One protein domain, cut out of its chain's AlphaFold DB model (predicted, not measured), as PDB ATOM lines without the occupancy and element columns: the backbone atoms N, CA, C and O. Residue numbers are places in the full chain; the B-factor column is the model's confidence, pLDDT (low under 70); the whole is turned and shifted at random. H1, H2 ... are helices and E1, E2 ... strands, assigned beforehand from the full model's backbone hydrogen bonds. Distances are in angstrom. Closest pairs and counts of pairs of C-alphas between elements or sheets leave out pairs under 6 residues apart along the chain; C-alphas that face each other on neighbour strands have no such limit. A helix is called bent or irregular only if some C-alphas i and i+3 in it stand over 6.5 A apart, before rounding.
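Overview. This is residues 2 to 83 of the 172 residues of an uncharacterized protein of Proteobacteria bacterium (UniProt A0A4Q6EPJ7). Picture a rod with a long helix, H1, folded back on itself as a narrow V at one end, and a small two-stranded hairpin, E1 and E2, at the other. The arms H1a and H1b are joined at the closed tip of the V by residues 54 and 55, and the V opens toward the hairpin. The printed part has 82 residues, with two named strands and one named helix in the order E1, E2, H1; the sheet, E1 - E2, is antiparallel, and the class is mostly helix. The whole is extended, with a radius of gyration of the C-alphas of 18.8 A and spans of 58 by 24 by 17 A.

Arrangement. Look first at the sheet: E1, residues 11 to 15, and E2, residues 22 to 26, form a hairpin of antiparallel strands, with 154 degrees between their directions. C-alphas 13 and 24 face each other at 4.4 A; find N 14 and O 23 at 2.8 A and N 25 and O 12 at 3.0 A, both within hydrogen-bond range. Next look at H1, residues 33 to 79, which by its hydrogen bonds was assigned as one helix but is bent: C-alphas 53 and 56 are 9.6 A apart. Its arms are H1a, residues 33 to 53, and H1b, residues 56 to 79. They touch, H1b with residues 58 to 66 alone, and the closest C-alphas are those of Thr 47 and Gly 58, 5.4 A apart. The arms run opposite ways at a steep tilt of 41 degrees. H1a has a kink of 32 degrees near residue 47 and is itself irregular, with C-alphas 49 and 52 7.8 A apart. E1 is apart from both arms, and E2 is apart from H1b. Of the O i to N i+4 pairs, 15 of 17 in H1a and 15 of 20 in H1b are within hydrogen-bond range.

Along the chain. Find C-alpha 11 at (260.152, 214.158, 210.627), where E1 begins; it measures 12.8 A to C-alpha 15, and E2 measures 13.1 A from C-alpha 22 to C-alpha 26. Then go to C-alpha 33 at (243.278, 214.196, 198.341), from which H1a runs 30.3 A to C-alpha 53. H1b runs 37.2 A from C-alpha 56 to C-alpha 79 at (256.584, 199.363, 209.406).

Size, cuts and confidence. The two C-alphas farthest apart are those of Gln 2 and Pro 52, at 59.2 A. The printed part, residues 2 to 83, has no cut. The links E1 to E2 and E2 to H1, six residues each, are short. The mean pLDDT of the printed part is 88.6; look at residues 2 to 9 for the low confidence, under 70.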
ATOM      1  N   GLN A   2     260.896 209.246 229.287       52.38
ATOM      2  CA  GLN A   2     261.213 210.579 228.768       52.38
ATOM      3  C   GLN A   2     260.051 211.053 227.878       52.38
ATOM      4  O   GLN A   2     259.513 210.237 227.122       52.38
ATOM      5  N   PRO A   3     259.617 212.318 227.998       56.59
ATOM      6  CA  PRO A   3     258.539 212.850 227.177       56.59
ATOM      7  C   PRO A   3     258.964 212.841 225.704       56.59
ATOM      8  O   PRO A   3     260.076 213.242 225.363       56.59
ATOM      9  N   PHE A   4     258.087 212.351 224.825       58.91
ATOM     10  CA  PHE A   4     258.302 212.382 223.380       58.91
ATOM     11  C   PHE A   4     258.450 213.844 222.930       58.91
ATOM     12  O   PHE A   4     257.491 214.612 223.002       58.91
ATOM     13  N   HIS A   5     259.645 214.242 222.485       55.47
ATOM     14  CA  HIS A   5     259.869 215.584 221.948       55.47
ATOM     15  C   HIS A   5     259.075 215.758 220.648       55.47
ATOM     16  O   HIS A   5     259.229 215.001 219.689       55.47
ATOM     17  N   HIS A   6     258.193 216.757 220.633       54.34
ATOM     18  CA  HIS A   6     257.327 217.057 219.500       54.34
ATOM     19  C   HIS A   6     258.166 217.520 218.297       54.34
ATOM     20  O   HIS A   6     258.949 218.463 218.388       54.34
ATOM     21  N   SER A   7     257.992 216.855 217.157       54.72
ATOM     22  CA  SER A   7     258.642 217.203 215.890       54.72
ATOM     23  C   SER A   7     258.074 218.503 215.309       54.72
ATOM     24  O   SER A   7     256.859 218.617 215.129       54.72
ATOM     25  N   ARG A   8     258.945 219.463 214.972       51.75
ATOM     26  CA  ARG A   8     258.666 220.531 213.995       51.75
ATOM     27  C   ARG A   8     259.168 220.042 212.629       51.75
ATOM     28  O   ARG A   8     260.306 219.600 212.534       51.75
ATOM     29  N   ALA A   9     258.334 220.155 211.590       65.81
ATOM     30  CA  ALA A   9     258.636 219.841 210.180       65.81
ATOM     31  C   ALA A   9     258.519 218.371 209.702       65.81
ATOM     32  O   ALA A   9     259.247 217.950 208.807       65.81
ATOM     33  N   GLY A  10     257.575 217.579 210.229       72.19
ATOM     34  CA  GLY A  10     257.143 216.334 209.561       72.19
ATOM     35  C   GLY A  10     258.158 215.178 209.564       72.19
ATOM     36  O   GLY A  10     257.962 214.178 208.872       72.19
ATOM     37  N   LYS A  11     259.228 215.270 210.357       80.00
ATOM     38  CA  LYS A  11     260.152 214.158 210.627       80.00
ATOM     39  C   LYS A  11     259.895 213.627 212.025       80.00
ATOM     40  O   LYS A  11     260.073 214.355 212.994       80.00
ATOM     41  N   LEU A  12     259.446 212.384 212.151       83.00
ATOM     42  CA  LEU A  12     259.235 211.771 213.458       83.00
ATOM     43  C   LEU A  12     260.579 211.248 213.963       83.00
ATOM     44  O   LEU A  12     261.134 210.302 213.409       83.00
ATOM     45  N   HIS A  13     261.102 211.893 215.003       84.81
ATOM     46  CA  HIS A  13     262.281 211.422 215.716       84.81
ATOM     47  C   HIS A  13     261.841 210.402 216.763       84.81
ATOM     48  O   HIS A  13     261.065 210.712 217.667       84.81
ATOM     49  N   PHE A  14     262.311 209.171 216.607       84.62
ATOM     50  CA  PHE A  14     262.070 208.075 217.525       84.62
ATOM     51  C   PHE A  14     263.390 207.646 218.159       84.62
ATOM     52  O   PHE A  14     264.401 207.446 217.485       84.62
ATOM     53  N   PHE A  15     263.362 207.486 219.478       90.00
ATOM     54  CA  PHE A  15     264.472 206.933 220.232       90.00
ATOM     55  C   PHE A  15     264.165 205.479 220.576       90.00
ATOM     56  O   PHE A  15     263.191 205.198 221.280       90.00
ATOM     57  N   CYS A  16     264.989 204.549 220.091       92.50
ATOM     58  CA  CYS A  16     264.795 203.143 220.412       92.50
ATOM     59  C   CYS A  16     265.197 202.868 221.872       92.50
ATOM     60  O   CYS A  16     266.363 203.050 222.221       92.50
ATOM     61  N   PRO A  17     264.289 202.359 222.727       90.94
ATOM     62  CA  PRO A  17     264.610 202.111 224.130       90.94
ATOM     63  C   PRO A  17     265.601 200.955 224.338       90.94
ATOM     64  O   PRO A  17     266.223 200.891 225.394       90.94
ATOM     65  N   LEU A  18     265.755 200.045 223.365       91.06
ATOM     66  CA  LEU A  18     266.648 198.884 223.482       91.06
ATOM     67  C   LEU A  18     268.084 199.227 223.085       91.06
ATOM     68  O   LEU A  18     268.994 199.103 223.899       91.06
ATOM     69  N   CYS A  19     268.298 199.654 221.838       92.62
ATOM     70  CA  CYS A  19     269.644 199.928 221.328       92.62
ATOM     71  C   CYS A  19     270.087 201.384 221.509       92.62
ATOM     72  O   CYS A  19     271.225 201.704 221.181       92.62
ATOM     73  N   LYS A  20     269.209 202.271 222.006       91.75
ATOM     74  CA  LYS A  20     269.457 203.721 222.129       91.75
ATOM     75  C   LYS A  20     269.797 204.407 220.799       91.75
ATOM     76  O   LYS A  20     270.304 205.525 220.787       91.75
ATOM     77  N   TYR A  21     269.509 203.747 219.678       92.25
ATOM     78  CA  TYR A  21     269.698 204.307 218.349       92.25
ATOM     79  C   TYR A  21     268.649 205.389 218.093       92.25
ATOM     80  O   TYR A  21     267.456 205.194 218.358       92.25
ATOM     81  N   HIS A  22     269.102 206.532 217.587       90.25
ATOM     82  CA  HIS A  22     268.241 207.645 217.225       90.25
ATOM     83  C   HIS A  22     267.849 207.511 215.753       90.25
ATOM     84  O   HIS A  22     268.693 207.649 214.871       90.25
ATOM     85  N   GLN A  23     266.572 207.248 215.487       88.94
ATOM     86  CA  GLN A  23     266.056 207.103 214.131       88.94
ATOM     87  C   GLN A  23     265.107 208.257 213.827       88.94
ATOM     88  O   GLN A  23     264.198 208.563 214.598       88.94
ATOM     89  N   SER A  24     265.302 208.906 212.686       88.12
ATOM     90  CA  SER A  24     264.302 209.809 212.127       88.12
ATOM     91  C   SER A  24     263.607 209.085 210.989       88.12
ATOM     92  O   SER A  24     264.203 208.904 209.929       88.12
ATOM     93  N   THR A  25     262.357 208.681 211.187       84.12
ATOM     94  CA  THR A  25     261.539 208.277 210.045       84.12
ATOM     95  C   THR A  25     260.946 209.533 209.426       84.12
ATOM     96  O   THR A  25     260.456 210.428 210.130       84.12
ATOM     97  N   ASN A  26     260.951 209.607 208.094       81.38
ATOM     98  CA  ASN A  26     260.053 210.534 207.421       81.38
ATOM     99  C   ASN A  26     258.644 210.176 207.888       81.38
ATOM    100  O   ASN A  26     258.250 209.006 207.828       81.38
ATOM    101  N   SER A  27     257.918 211.145 208.457       73.25
ATOM    102  CA  SER A  27     256.539 210.858 208.824       73.25
ATOM    103  C   SER A  27     255.817 210.495 207.537       73.25
ATOM    104  O   SER A  27     255.943 211.184 206.523       73.25
ATOM    105  N   ILE A  28     255.122 209.361 207.549       75.75
ATOM    106  CA  ILE A  28     254.199 209.069 206.466       75.75
ATOM    107  C   ILE A  28     253.151 210.171 206.533       75.75
ATOM    108  O   ILE A  28     252.388 210.263 207.501       75.75
ATOM    109  N   ASP A  29     253.223 211.045 205.534       80.94
ATOM    110  CA  ASP A  29     252.400 212.236 205.426       80.94
ATOM    111  C   ASP A  29     250.921 211.829 205.442       80.94
ATOM    112  O   ASP A  29     250.553 210.690 205.104       80.94
ATOM    113  N   LYS A  30     250.059 212.750 205.875       86.25
ATOM    114  CA  LYS A  30     248.613 212.501 205.874       86.25
ATOM    115  C   LYS A  30     248.183 212.153 204.450       86.25
ATOM    116  O   LYS A  30     248.704 212.715 203.485       86.25
ATOM    117  N   VAL A  31     247.242 211.219 204.317       90.50
ATOM    118  CA  VAL A  31     246.714 210.830 203.004       90.50
ATOM    119  C   VAL A  31     246.187 212.082 202.300       90.50
ATOM    120  O   VAL A  31     245.234 212.708 202.753       90.50
ATOM    121  N   LYS A  32     246.850 212.477 201.209       93.62
ATOM    122  CA  LYS A  32     246.457 213.638 200.405       93.62
ATOM    123  C   LYS A  32     245.239 213.299 199.556       93.62
ATOM    124  O   LYS A  32     245.085 212.161 199.112       93.62
ATOM    125  N   LEU A  33     244.448 214.320 199.221       94.31
ATOM    126  CA  LEU A  33     243.278 214.196 198.341       94.31
ATOM    127  C   LEU A  33     243.612 213.515 196.997       94.31
ATOM    128  O   LEU A  33     242.807 212.768 196.452       94.31
ATOM    129  N   LYS A  34     244.847 213.704 196.504       95.75
ATOM    130  CA  LYS A  34     245.361 213.062 195.282       95.75
ATOM    131  C   LYS A  34     245.301 211.529 195.337       95.75
ATOM    132  O   LYS A  34     244.989 210.908 194.329       95.75
ATOM    133  N   HIS A  35     245.564 210.919 196.495       94.06
ATOM    134  CA  HIS A  35     245.503 209.460 196.637       94.06
ATOM    135  C   HIS A  35     244.064 208.943 196.605       94.06
ATOM    136  O   HIS A  35     243.803 207.913 195.992       94.06
ATOM    137  N   HIS A  36     243.120 209.681 197.195       94.00
ATOM    138  CA  HIS A  36     241.699 209.348 197.089       94.00
ATOM    139  C   HIS A  36     241.203 209.446 195.646       94.00
ATOM    140  O   HIS A  36     240.470 208.571 195.194       94.00
ATOM    141  N   PHE A  37     241.659 210.455 194.901       96.75
ATOM    142  CA  PHE A  37     241.341 210.588 193.483       96.75
ATOM    143  C   PHE A  37     241.905 209.428 192.646       96.75
ATOM    144  O   PHE A  37     241.183 208.840 191.846       96.75
ATOM    145  N   GLN A  38     243.164 209.033 192.877       96.56
ATOM    146  CA  GLN A  38     243.764 207.857 192.229       96.56
ATOM    147  C   GLN A  38     242.980 206.573 192.523       96.56
ATOM    148  O   GLN A  38     242.733 205.781 191.617       96.56
ATOM    149  N   LEU A  39     242.560 206.379 193.776       95.94
ATOM    150  CA  LEU A  39     241.762 205.225 194.182       95.94
ATOM    151  C   LEU A  39     240.385 205.211 193.500       95.94
ATOM    152  O   LEU A  39     239.929 204.157 193.058       95.94
ATOM    153  N   ALA A  40     239.739 206.374 193.385       95.06
ATOM    154  CA  ALA A  40     238.462 206.514 192.694       95.06
ATOM    155  C   ALA A  40     238.593 206.189 191.197       95.06
ATOM    156  O   ALA A  40     237.817 205.389 190.684       95.06
ATOM    157  N   LEU A  41     239.615 206.726 190.518       97.00
ATOM    158  CA  LEU A  41     239.888 206.417 189.110       97.00
ATOM    159  C   LEU A  41     240.172 204.930 188.886       97.00
ATOM    160  O   LEU A  41     239.614 204.334 187.968       97.00
ATOM    161  N   LEU A  42     240.998 204.318 189.740       96.56
ATOM    162  CA  LEU A  42     241.279 202.885 189.674       96.56
ATOM    163  C   LEU A  42     239.995 202.063 189.840       96.56
ATOM    164  O   LEU A  42     239.754 201.128 189.081       96.56
ATOM    165  N   THR A  43     239.154 202.438 190.803       95.62
ATOM    166  CA  THR A  43     237.879 201.757 191.045       95.62
ATOM    167  C   THR A  43     236.944 201.886 189.847       95.62
ATOM    168  O   THR A  43     236.345 200.892 189.447       95.62
ATOM    169  N   LEU A  44     236.832 203.078 189.250       96.00
ATOM    170  CA  LEU A  44     236.019 203.298 188.052       96.00
ATOM    171  C   LEU A  44     236.521 202.461 186.873       96.00
ATOM    172  O   LEU A  44     235.714 201.830 186.197       96.00
ATOM    173  N   ALA A  45     237.840 202.390 186.664       97.44
ATOM    174  CA  ALA A  45     238.433 201.565 185.615       97.44
ATOM    175  C   ALA A  45     238.120 200.071 185.813       97.44
ATOM    176  O   ALA A  45     237.651 199.410 184.888       97.44
ATOM    177  N   VAL A  46     238.306 199.543 187.029       96.62
ATOM    178  CA  VAL A  46     237.982 198.142 187.356       96.62
ATOM    179  C   VAL A  46     236.484 197.876 187.222       96.62
ATOM    180  O   VAL A  46     236.090 196.856 186.660       96.62
ATOM    181  N   THR A  47     235.641 198.797 187.688       96.12
ATOM    182  CA  THR A  47     234.180 198.690 187.569       96.12
ATOM    183  C   THR A  47     233.750 198.668 186.104       96.12
ATOM    184  O   THR A  47     232.936 197.834 185.731       96.12
ATOM    185  N   GLY A  48     234.340 199.512 185.251       96.19
ATOM    186  CA  GLY A  48     234.066 199.522 183.814       96.19
ATOM    187  C   GLY A  48     234.457 198.214 183.123       96.19
ATOM    188  O   GLY A  48     233.673 197.672 182.350       96.19
ATOM    189  N   VAL A  49     235.626 197.654 183.453       97.75
ATOM    190  CA  VAL A  49     236.076 196.360 182.901       97.75
ATOM    191  C   VAL A  49     235.197 195.200 183.383       97.75
ATOM    192  O   VAL A  49     234.914 194.274 182.628       97.75
ATOM    193  N   THR A  50     234.742 195.246 184.635       97.12
ATOM    194  CA  THR A  50     233.930 194.188 185.262       97.12
ATOM    195  C   THR A  50     232.415 194.407 185.150       97.12
ATOM    196  O   THR A  50     231.637 193.598 185.666       97.12
ATOM    197  N   TRP A  51     231.980 195.447 184.430       97.19
ATOM    198  CA  TRP A  51     230.574 195.811 184.249       97.19
ATOM    199  C   TRP A  51     229.671 194.671 183.750       97.19
ATOM    200  O   TRP A  51     228.610 194.490 184.346       97.19
ATOM    201  N   PRO A  52     230.042 193.849 182.743       97.44
ATOM    202  CA  PRO A  52     229.145 192.789 182.268       97.44
ATOM    203  C   PRO A  52     228.902 191.681 183.303       97.44
ATOM    204  O   PRO A  52     227.921 190.953 183.192       97.44
ATOM    205  N   ILE A  53     229.779 191.543 184.305       97.50
ATOM    206  CA  ILE A  53     229.682 190.500 185.336       97.50
ATOM    207  C   ILE A  53     228.911 191.017 186.555       97.50
ATOM    208  O   ILE A  53     228.056 190.314 187.091       97.50
ATOM    209  N   PHE A  54     229.213 192.236 187.013       95.25
ATOM    210  CA  PHE A  54     228.677 192.770 188.271       95.25
ATOM    211  C   PHE A  54     227.553 193.801 188.097       95.25
ATOM    212  O   PHE A  54     226.786 194.014 189.040       95.25
ATOM    213  N   GLY A  55     227.431 194.435 186.926       95.12
ATOM    214  CA  GLY A  55     226.483 195.521 186.672       95.12
ATOM    215  C   GLY A  55     226.570 196.630 187.727       95.12
ATOM    216  O   GLY A  55     227.656 197.005 188.173       95.12
ATOM    217  N   GLU A  56     225.414 197.097 188.204       94.00
ATOM    218  CA  GLU A  56     225.301 198.147 189.231       94.00
ATOM    219  C   GLU A  56     225.942 197.770 190.577       94.00
ATOM    220  O   GLU A  56     226.341 198.637 191.352       94.00
ATOM    221  N   LYS A  57     226.120 196.474 190.869       95.06
ATOM    222  CA  LYS A  57     226.778 196.035 192.112       95.06
ATOM    223  C   LYS A  57     228.275 196.353 192.117       95.06
ATOM    224  O   LYS A  57     228.892 196.330 193.181       95.06
ATOM    225  N   GLY A  58     228.852 196.695 190.961       92.81
ATOM    226  CA  GLY A  58     230.252 197.089 190.830       92.81
ATOM    227  C   GLY A  58     230.642 198.278 191.715       92.81
ATOM    228  O   GLY A  58     231.768 198.322 192.201       92.81
ATOM    229  N   PHE A  59     229.708 199.180 192.048       89.81
ATOM    230  CA  PHE A  59     229.986 200.306 192.950       89.81
ATOM    231  C   PHE A  59     230.435 199.872 194.358       89.81
ATOM    232  O   PHE A  59     231.222 200.578 194.989       89.81
ATOM    233  N   PHE A  60     230.033 198.688 194.840       95.06
ATOM    234  CA  PHE A  60     230.505 198.165 196.130       95.06
ATOM    235  C   PHE A  60     232.005 197.829 196.135       95.06
ATOM    236  O   PHE A  60     232.619 197.835 197.204       95.06
ATOM    237  N   LEU A  61     232.632 197.608 194.970       92.62
ATOM    238  CA  LEU A  61     234.082 197.388 194.872       92.62
ATOM    239  C   LEU A  61     234.885 198.583 195.398       92.62
ATOM    240  O   LEU A  61     235.975 198.383 195.934       92.62
ATOM    241  N   TYR A  62     234.331 199.799 195.331       92.62
ATOM    242  CA  TYR A  62     234.953 200.988 195.916       92.62
ATOM    243  C   TYR A  62     235.280 200.802 197.398       92.62
ATOM    244  O   TYR A  62     236.398 201.092 197.826       92.62
ATOM    245  N   PHE A  63     234.335 200.272 198.180       95.94
ATOM    246  CA  PHE A  63     234.529 200.066 199.615       95.94
ATOM    247  C   PHE A  63     235.627 199.041 199.899       95.94
ATOM    248  O   PHE A  63     236.426 199.252 200.811       95.94
ATOM    249  N   PHE A  64     235.726 197.974 199.102       95.81
ATOM    250  CA  PHE A  64     236.799 196.986 199.239       95.81
ATOM    251  C   PHE A  64     238.172 197.579 198.902       95.81
ATOM    252  O   PHE A  64     239.125 197.381 199.658       95.81
ATOM    253  N   PHE A  65     238.278 198.353 197.816       95.50
ATOM    254  CA  PHE A  65     239.518 199.051 197.469       95.50
ATOM    255  C   PHE A  65     239.910 200.086 198.525       95.50
ATOM    256  O   PHE A  65     241.082 200.173 198.891       95.50
ATOM    257  N   TRP A  66     238.944 200.833 199.056       95.62
ATOM    258  CA  TRP A  66     239.169 201.794 200.130       95.62
ATOM    259  C   TRP A  66     239.628 201.128 201.426       95.62
ATOM    260  O   TRP A  66     240.633 201.555 201.997       95.62
ATOM    261  N   LEU A  67     238.980 200.038 201.841       97.25
ATOM    262  CA  LEU A  67     239.393 199.257 203.005       97.25
ATOM    263  C   LEU A  67     240.810 198.691 202.825       97.25
ATOM    264  O   LEU A  67     241.642 198.795 203.727       97.25
ATOM    265  N   GLY A  68     241.110 198.138 201.647       96.44
ATOM    266  CA  GLY A  68     242.443 197.635 201.313       96.44
ATOM    267  C   GLY A  68     243.507 198.733 201.334       96.44
ATOM    268  O   GLY A  68     244.582 198.548 201.908       96.44
ATOM    269  N   PHE A  69     243.196 199.902 200.770       96.12
ATOM    270  CA  PHE A  69     244.064 201.077 200.806       96.12
ATOM    271  C   PHE A  69     244.337 201.530 202.244       96.12
ATOM    272  O   PHE A  69     245.494 201.742 202.616       96.12
ATOM    273  N   GLU A  70     243.297 201.641 203.070       95.69
ATOM    274  CA  GLU A  70     243.434 202.058 204.462       95.69
ATOM    275  C   GLU A  70     244.279 201.058 205.262       95.69
ATOM    276  O   GLU A  70     245.190 201.442 206.004       95.69
ATOM    277  N   PHE A  71     244.029 199.764 205.069       96.25
ATOM    278  CA  PHE A  71     244.784 198.697 205.704       96.25
ATOM    279  C   PHE A  71     246.267 198.741 205.311       96.25
ATOM    280  O   PHE A  71     247.138 198.766 206.185       96.25
ATOM    281  N   ALA A  72     246.571 198.842 204.014       94.88
ATOM    282  CA  ALA A  72     247.941 198.948 203.516       94.88
ATOM    283  C   ALA A  72     248.652 200.211 204.031       94.88
ATOM    284  O   ALA A  72     249.813 200.151 204.442       94.88
ATOM    285  N   TYR A  73     247.956 201.352 204.068       94.19
ATOM    286  CA  TYR A  73     248.487 202.599 204.616       94.19
ATOM    287  C   TYR A  73     248.817 202.463 206.110       94.19
ATOM    288  O   TYR A  73     249.917 202.823 206.542       94.19
ATOM    289  N   ARG A  74     247.911 201.875 206.904       93.19
ATOM    290  CA  ARG A  74     248.142 201.598 208.331       93.19
ATOM    291  C   ARG A  74     249.322 200.642 208.539       93.19
ATOM    292  O   ARG A  74     250.118 200.872 209.449       93.19
ATOM    293  N   LEU A  75     249.471 199.611 207.704       92.69
ATOM    294  CA  LEU A  75     250.604 198.682 207.771       92.69
ATOM    295  C   LEU A  75     251.936 199.366 207.462       92.69
ATOM    296  O   LEU A  75     252.870 199.233 208.249       92.69
ATOM    297  N   ARG A  76     252.018 200.157 206.384       92.75
ATOM    298  CA  ARG A  76     253.228 200.939 206.073       92.75
ATOM    299  C   ARG A  76     253.590 201.888 207.211       92.75
ATOM    300  O   ARG A  76     254.756 202.000 207.574       92.75
ATOM    301  N   LYS A  77     252.586 202.519 207.828       91.12
ATOM    302  CA  LYS A  77     252.789 203.385 208.996       91.12
ATOM    303  C   LYS A  77     253.371 202.645 210.195       91.12
ATOM    304  O   LYS A  77     254.207 203.205 210.895       91.12
ATOM    305  N   ARG A  78     252.959 201.396 210.422       92.00
ATOM    306  CA  ARG A  78     253.555 200.542 211.459       92.00
ATOM    307  C   ARG A  78     254.984 200.140 211.108       92.00
ATOM    308  O   ARG A  78     255.848 200.254 211.963       92.00
ATOM    309  N   GLN A  79     255.243 199.749 209.860       91.19
ATOM    310  CA  GLN A  79     256.584 199.363 209.406       91.19
ATOM    311  C   GLN A  79     257.605 200.496 209.568       91.19
ATOM    312  O   GLN A  79     258.717 200.245 210.011       91.19
ATOM    313  N   ALA A  80     257.207 201.744 209.306       90.31
ATOM    314  CA  ALA A  80     258.063 202.919 209.488       90.31
ATOM    315  C   ALA A  80     258.454 203.208 210.954       90.31
ATOM    316  O   ALA A  80     259.331 204.029 211.209       90.31
ATOM    317  N   LEU A  81     257.795 202.572 211.928       90.56
ATOM    318  CA  LEU A  81     258.099 202.719 213.356       90.56
ATOM    319  C   LEU A  81     258.970 201.583 213.902       90.56
ATOM    320  O   LEU A  81     259.356 201.625 215.071       90.56
ATOM    321  N   ILE A  82     259.271 200.577 213.081       93.50
ATOM    322  CA  ILE A  82     260.160 199.482 213.456       93.50
ATOM    323  C   ILE A  82     261.599 199.992 213.390       93.50
ATOM    324  O   ILE A  82     262.020 200.591 212.400       93.50
ATOM    325  N   CYS A  83     262.366 199.744 214.452       93.56
ATOM    326  CA  CYS A  83     263.761 200.155 214.494       93.56
ATOM    327  C   CYS A  83     264.603 199.364 213.481       93.56
ATOM    328  O   CYS A  83     264.697 198.146 213.597       93.56
TER     329      CYS A  83